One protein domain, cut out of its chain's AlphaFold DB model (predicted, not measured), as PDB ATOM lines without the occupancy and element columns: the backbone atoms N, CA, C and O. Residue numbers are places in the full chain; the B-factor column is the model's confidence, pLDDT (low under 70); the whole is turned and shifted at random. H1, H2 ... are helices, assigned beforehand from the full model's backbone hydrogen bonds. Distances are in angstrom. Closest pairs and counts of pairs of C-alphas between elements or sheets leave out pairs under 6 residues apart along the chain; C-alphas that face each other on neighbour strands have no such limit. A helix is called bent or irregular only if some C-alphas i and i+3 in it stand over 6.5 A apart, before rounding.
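This is residues 28 to 72 of the 380 residues of the protein "Dimer_Tnp_hAT domain-containing protein" of Pyrus ussuriensis x Pyrus communis (UniProt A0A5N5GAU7). Picture an open, three-sided frame: the long helix H1 makes one arm, the short helix H2 steps across at one end, and the helix H3 folds back as a second, shorter arm, with a gap left between the two arms. The contacts are few, and no helix touches another. The printed part has 45 residues with three named helices, in the order H1, H2, H3, and no named strand; its class is all helix. It is only just loose, close to compact, with a radius of gyration of the C-alphas of 11.5 A, and its outline is elongated, 30 by 19 by 16 A.

Start with H1, residues 28 to 48, and go on over a tight link to H2, residues 52 to 56. These two are close but not clearly touching; their closest C-alphas, those of Val 45 and Phe 52, are 7.5 A apart. Another tight link leads to H3, residues 58 to 70. H2 and H3 are close but not clearly touching, and their closest C-alphas, those of Ile 55 and Lys 61, are 7.4 A apart. H1 and H3 are apart, with no C-alpha of the one within 8 A of the other. Residues 28 to 40 of H1 stand free, and so do residues 56 to 72, of which 58 to 70 belong to H3. In H1 and H3 every O i to N i+4 pair is within hydrogen-bond range; in H2 it is 0 of 1, beside 2 of 2 O i to N i+3 pairs.

Find C-alpha 28 at (-17.733, -15.313, 21.923); from there H1 runs 30.3 A to C-alpha 48 at (-26.774, -18.636, 50.606). H2 is 8.2 A long and neither bent nor irregular, but only just: C-alphas 52 and 55 are 6.4 A apart. H3 runs 18.2 A and ends at C-alpha 70, (-9.382, -28.579, 37.409).

The two C-alphas farthest apart, those of Ala 28 and Gly 49, are 31.6 A apart. The printed part has no cut, and neither link is long. The mean pLDDT of the printed part is 79.6; look at Ala 54 for the one residue under 70.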
ATOM      1  N   ALA A  28     -16.299 -15.328  21.644       76.00
ATOM      2  CA  ALA A  28     -17.733 -15.313  21.923       76.00
ATOM      3  C   ALA A  28     -18.137 -16.440  22.890       76.00
ATOM      4  O   ALA A  28     -18.850 -16.189  23.857       76.00
ATOM      5  N   ILE A  29     -17.616 -17.652  22.675       74.81
ATOM      6  CA  ILE A  29     -17.851 -18.808  23.553       74.81
ATOM      7  C   ILE A  29     -17.268 -18.557  24.949       74.81
ATOM      8  O   ILE A  29     -17.892 -18.899  25.951       74.81
ATOM      9  N   TRP A  30     -16.088 -17.938  25.038       79.00
ATOM     10  CA  TRP A  30     -15.500 -17.559  26.324       79.00
ATOM     11  C   TRP A  30     -16.337 -16.528  27.071       79.00
ATOM     12  O   TRP A  30     -16.566 -16.692  28.267       79.00
ATOM     13  N   LYS A  31     -16.839 -15.502  26.375       81.50
ATOM     14  CA  LYS A  31     -17.725 -14.494  26.971       81.50
ATOM     15  C   LYS A  31     -19.040 -15.093  27.461       81.50
ATOM     16  O   LYS A  31     -19.506 -14.724  28.532       81.50
ATOM     17  N   GLU A  32     -19.618 -16.022  26.706       83.62
ATOM     18  CA  GLU A  32     -20.845 -16.722  27.098       83.62
ATOM     19  C   GLU A  32     -20.633 -17.576  28.356       83.62
ATOM     20  O   GLU A  32     -21.421 -17.503  29.297       83.62
ATOM     21  N   ARG A  33     -19.518 -18.315  28.422       82.12
ATOM     22  CA  ARG A  33     -19.147 -19.106  29.607       82.12
ATOM     23  C   ARG A  33     -18.865 -18.239  30.830       82.12
ATOM     24  O   ARG A  33     -19.293 -18.594  31.924       82.12
ATOM     25  N   ALA A  34     -18.172 -17.114  30.648       82.50
ATOM     26  CA  ALA A  34     -17.905 -16.165  31.726       82.50
ATOM     27  C   ALA A  34     -19.214 -15.596  32.294       82.50
ATOM     28  O   ALA A  34     -19.441 -15.673  33.496       82.50
ATOM     29  N   LEU A  35     -20.128 -15.154  31.424       84.94
ATOM     30  CA  LEU A  35     -21.436 -14.643  31.836       84.94
ATOM     31  C   LEU A  35     -22.253 -15.692  32.602       84.94
ATOM     32  O   LEU A  35     -22.921 -15.375  33.584       84.94
ATOM     33  N   GLN A  36     -22.207 -16.947  32.157       86.31
ATOM     34  CA  GLN A  36     -22.889 -18.043  32.834       86.31
ATOM     35  C   GLN A  36     -22.288 -18.316  34.224       86.31
ATOM     36  O   GLN A  36     -23.032 -18.549  35.177       86.31
ATOM     37  N   MET A  37     -20.961 -18.242  34.362       85.25
ATOM     38  CA  MET A  37     -20.289 -18.377  35.655       85.25
ATOM     39  C   MET A  37     -20.666 -17.237  36.607       85.25
ATOM     40  O   MET A  37     -21.049 -17.498  37.748       85.25
ATOM     41  N   ASP A  38     -20.654 -15.994  36.122       87.12
ATOM     42  CA  ASP A  38     -21.042 -14.814  36.900       87.12
ATOM     43  C   ASP A  38     -22.486 -14.933  37.410       87.12
ATOM     44  O   ASP A  38     -22.781 -14.625  38.568       87.12
ATOM     45  N   GLN A  39     -23.394 -15.457  36.579       88.81
ATOM     46  CA  GLN A  39     -24.772 -15.738  36.986       88.81
ATOM     47  C   GLN A  39     -24.854 -16.795  38.091       88.81
ATOM     48  O   GLN A  39     -25.646 -16.631  39.023       88.81
ATOM     49  N   TYR A  40     -24.057 -17.865  38.026       87.75
ATOM     50  CA  TYR A  40     -24.036 -18.883  39.080       87.75
ATOM     51  C   TYR A  40     -23.481 -18.344  40.396       87.75
ATOM     52  O   TYR A  40     -24.083 -18.592  41.443       87.75
ATOM     53  N   VAL A  41     -22.402 -17.560  40.349       85.69
ATOM     54  CA  VAL A  41     -21.838 -16.902  41.535       85.69
ATOM     55  C   VAL A  41     -22.874 -15.967  42.161       85.69
ATOM     56  O   VAL A  41     -23.159 -16.084  43.353       85.69
ATOM     57  N   ALA A  42     -23.521 -15.110  41.365       81.06
ATOM     58  CA  ALA A  42     -24.550 -14.193  41.856       81.06
ATOM     59  C   ALA A  42     -25.745 -14.932  42.489       81.06
ATOM     60  O   ALA A  42     -26.225 -14.550  43.559       81.06
ATOM     61  N   GLN A  43     -26.213 -16.019  41.864       78.06
ATOM     62  CA  GLN A  43     -27.297 -16.837  42.413       78.06
ATOM     63  C   GLN A  43     -26.901 -17.543  43.710       78.06
ATOM     64  O   GLN A  43     -27.728 -17.639  44.618       78.06
ATOM     65  N   TRP A  44     -25.671 -18.051  43.797       84.88
ATOM     66  CA  TRP A  44     -25.160 -18.702  44.999       84.88
ATOM     67  C   TRP A  44     -25.060 -17.712  46.161       84.88
ATOM     68  O   TRP A  44     -25.633 -17.978  47.215       84.88
ATOM     69  N   VAL A  45     -24.454 -16.540  45.938       77.06
ATOM     70  CA  VAL A  45     -24.343 -15.463  46.937       77.06
ATOM     71  C   VAL A  45     -25.722 -15.048  47.456       77.06
ATOM     72  O   VAL A  45     -25.935 -14.997  48.667       77.06
ATOM     73  N   TYR A  46     -26.687 -14.837  46.554       76.56
ATOM     74  CA  TYR A  46     -28.051 -14.456  46.925       76.56
ATOM     75  C   TYR A  46     -28.775 -15.548  47.726       76.56
ATOM     76  O   TYR A  46     -29.386 -15.262  48.753       76.56
ATOM     77  N   LYS A  47     -28.714 -16.810  47.282       70.31
ATOM     78  CA  LYS A  47     -29.430 -17.923  47.933       70.31
ATOM     79  C   LYS A  47     -28.817 -18.328  49.271       70.31
ATOM     80  O   LYS A  47     -29.557 -18.727  50.165       70.31
ATOM     81  N   ALA A  48     -27.495 -18.264  49.392       72.50
ATOM     82  CA  ALA A  48     -26.774 -18.636  50.606       72.50
ATOM     83  C   ALA A  48     -26.648 -17.477  51.613       72.50
ATOM     84  O   ALA A  48     -26.196 -17.706  52.732       72.50
ATOM     85  N   GLY A  49     -27.060 -16.256  51.248       74.19
ATOM     86  CA  GLY A  49     -26.989 -15.086  52.128       74.19
ATOM     87  C   GLY A  49     -25.555 -14.642  52.423       74.19
ATOM     88  O   GLY A  49     -25.260 -14.210  53.535       74.19
ATOM     89  N   ILE A  50     -24.654 -14.785  51.448       71.31
ATOM     90  CA  ILE A  50     -23.231 -14.471  51.611       71.31
ATOM     91  C   ILE A  50     -23.032 -12.950  51.474       71.31
ATOM     92  O   ILE A  50     -23.549 -12.359  50.523       71.31
ATOM     93  N   PRO A  51     -22.289 -12.287  52.379       70.12
ATOM     94  CA  PRO A  51     -21.965 -10.870  52.234       70.12
ATOM     95  C   PRO A  51     -21.182 -10.584  50.945       70.12
ATOM     96  O   PRO A  51     -20.259 -11.321  50.608       70.12
ATOM     97  N   PHE A  52     -21.487  -9.484  50.247       71.25
ATOM     98  CA  PHE A  52     -20.849  -9.177  48.956       71.25
ATOM     99  C   PHE A  52     -19.323  -9.043  49.034       71.25
ATOM    100  O   PHE A  52     -18.647  -9.444  48.098       71.25
ATOM    101  N   HIS A  53     -18.779  -8.563  50.154       78.25
ATOM    102  CA  HIS A  53     -17.331  -8.431  50.356       78.25
ATOM    103  C   HIS A  53     -16.596  -9.784  50.477       78.25
ATOM    104  O   HIS A  53     -15.370  -9.817  50.473       78.25
ATOM    105  N   ALA A  54     -17.307 -10.915  50.580       66.44
ATOM    106  CA  ALA A  54     -16.682 -12.236  50.656       66.44
ATOM    107  C   ALA A  54     -15.929 -12.618  49.369       66.44
ATOM    108  O   ALA A  54     -14.995 -13.415  49.426       66.44
ATOM    109  N   ILE A  55     -16.305 -12.042  48.219       76.44
ATOM    110  CA  ILE A  55     -15.638 -12.297  46.931       76.44
ATOM    111  C   ILE A  55     -14.265 -11.618  46.827       76.44
ATOM    112  O   ILE A  55     -13.442 -12.020  46.007       76.44
ATOM    113  N   ASP A  56     -14.007 -10.606  47.660       77.94
ATOM    114  CA  ASP A  56     -12.735  -9.881  47.663       77.94
ATOM    115  C   ASP A  56     -11.629 -10.657  48.395       77.94
ATOM    116  O   ASP A  56     -10.446 -10.348  48.223       77.94
ATOM    117  N   ASN A  57     -12.001 -11.691  49.161       75.31
ATOM    118  CA  ASN A  57     -11.082 -12.561  49.886       75.31
ATOM    119  C   ASN A  57     -10.191 -13.351  48.911       75.31
ATOM    120  O   ASN A  57     -10.674 -13.962  47.955       75.31
ATOM    121  N   ASP A  58      -8.887 -13.385  49.177       73.75
ATOM    122  CA  ASP A  58      -7.925 -14.119  48.355       73.75
ATOM    123  C   ASP A  58      -8.219 -15.625  48.306       73.75
ATOM    124  O   ASP A  58      -8.033 -16.246  47.264       73.75
ATOM    125  N   GLY A  59      -8.811 -16.197  49.359       71.31
ATOM    126  CA  GLY A  59      -9.294 -17.579  49.363       71.31
ATOM    127  C   GLY A  59     -10.383 -17.846  48.319       71.31
ATOM    128  O   GLY A  59     -10.370 -18.888  47.666       71.31
ATOM    129  N   PHE A  60     -11.288 -16.887  48.079       79.44
ATOM    130  CA  PHE A  60     -12.296 -17.012  47.023       79.44
ATOM    131  C   PHE A  60     -11.649 -16.987  45.632       79.44
ATOM    132  O   PHE A  60     -11.998 -17.799  44.774       79.44
ATOM    133  N   LYS A  61     -10.663 -16.107  45.416       84.44
ATOM    134  CA  LYS A  61      -9.916 -16.029  44.148       84.44
ATOM    135  C   LYS A  61      -9.139 -17.320  43.883       84.44
ATOM    136  O   LYS A  61      -9.272 -17.886  42.800       84.44
ATOM    137  N   CYS A  62      -8.422 -17.830  44.887       80.06
ATOM    138  CA  CYS A  62      -7.695 -19.099  44.816       80.06
ATOM    139  C   CYS A  62      -8.630 -20.285  44.538       80.06
ATOM    140  O   CYS A  62      -8.316 -21.131  43.704       80.06
ATOM    141  N   MET A  63      -9.803 -20.335  45.179       84.44
ATOM    142  CA  MET A  63     -10.813 -21.365  44.913       84.44
ATOM    143  C   MET A  63     -11.286 -21.320  43.454       84.44
ATOM    144  O   MET A  63     -11.331 -22.352  42.788       84.44
ATOM    145  N   MET A  64     -11.622 -20.135  42.941       85.12
ATOM    146  CA  MET A  64     -12.083 -19.962  41.560       85.12
ATOM    147  C   MET A  64     -10.999 -20.328  40.542       85.12
ATOM    148  O   MET A  64     -11.297 -20.959  39.526       85.12
ATOM    149  N   GLU A  65      -9.744 -19.986  40.829       84.50
ATOM    150  CA  GLU A  65      -8.599 -20.383  40.012       84.50
ATOM    151  C   GLU A  65      -8.399 -21.903  40.022       84.50
ATOM    152  O   GLU A  65      -8.304 -22.508  38.955       84.50
ATOM    153  N   ALA A  66      -8.417 -22.541  41.195       83.69
ATOM    154  CA  ALA A  66      -8.261 -23.987  41.328       83.69
ATOM    155  C   ALA A  66      -9.384 -24.759  40.615       83.69
ATOM    156  O   ALA A  66      -9.117 -25.716  39.885       83.69
ATOM    157  N   VAL A  67     -10.637 -24.314  40.754       84.75
ATOM    158  CA  VAL A  67     -11.782 -24.884  40.023       84.75
ATOM    159  C   VAL A  67     -11.606 -24.697  38.513       84.75
ATOM    160  O   VAL A  67     -11.860 -25.624  37.740       84.75
ATOM    161  N   GLY A  68     -11.124 -23.527  38.082       83.00
ATOM    162  CA  GLY A  68     -10.808 -23.246  36.682       83.00
ATOM    163  C   GLY A  68      -9.699 -24.138  36.115       83.00
ATOM    164  O   GLY A  68      -9.820 -24.613  34.987       83.00
ATOM    165  N   GLN A  69      -8.650 -24.407  36.899       81.50
ATOM    166  CA  GLN A  69      -7.547 -25.300  36.533       81.50
ATOM    167  C   GLN A  69      -7.981 -26.773  36.483       81.50
ATOM    168  O   GLN A  69      -7.521 -27.513  35.613       81.50
ATOM    169  N   PHE A  70      -8.880 -27.203  37.375       84.00
ATOM    170  CA  PHE A  70      -9.382 -28.579  37.409       84.00
ATOM    171  C   PHE A  70     -10.357 -28.876  36.255       84.00
ATOM    172  O   PHE A  70     -10.298 -29.937  35.630       84.00
ATOM    173  N   GLY A  71     -11.264 -27.941  35.953       79.94
ATOM    174  CA  GLY A  71     -12.262 -28.077  34.891       79.94
ATOM    175  C   GLY A  71     -13.502 -28.896  35.283       79.94
ATOM    176  O   GLY A  71     -13.849 -29.036  36.453       79.94
ATOM    177  N   SER A  72     -14.211 -29.450  34.289       74.25
ATOM    178  CA  SER A  72     -15.567 -30.024  34.442       74.25
ATOM    179  C   SER A  72     -15.667 -31.308  35.279       74.25
ATOM    180  O   SER A  72     -16.756 -31.866  35.394       74.25
TER     181      SER A  72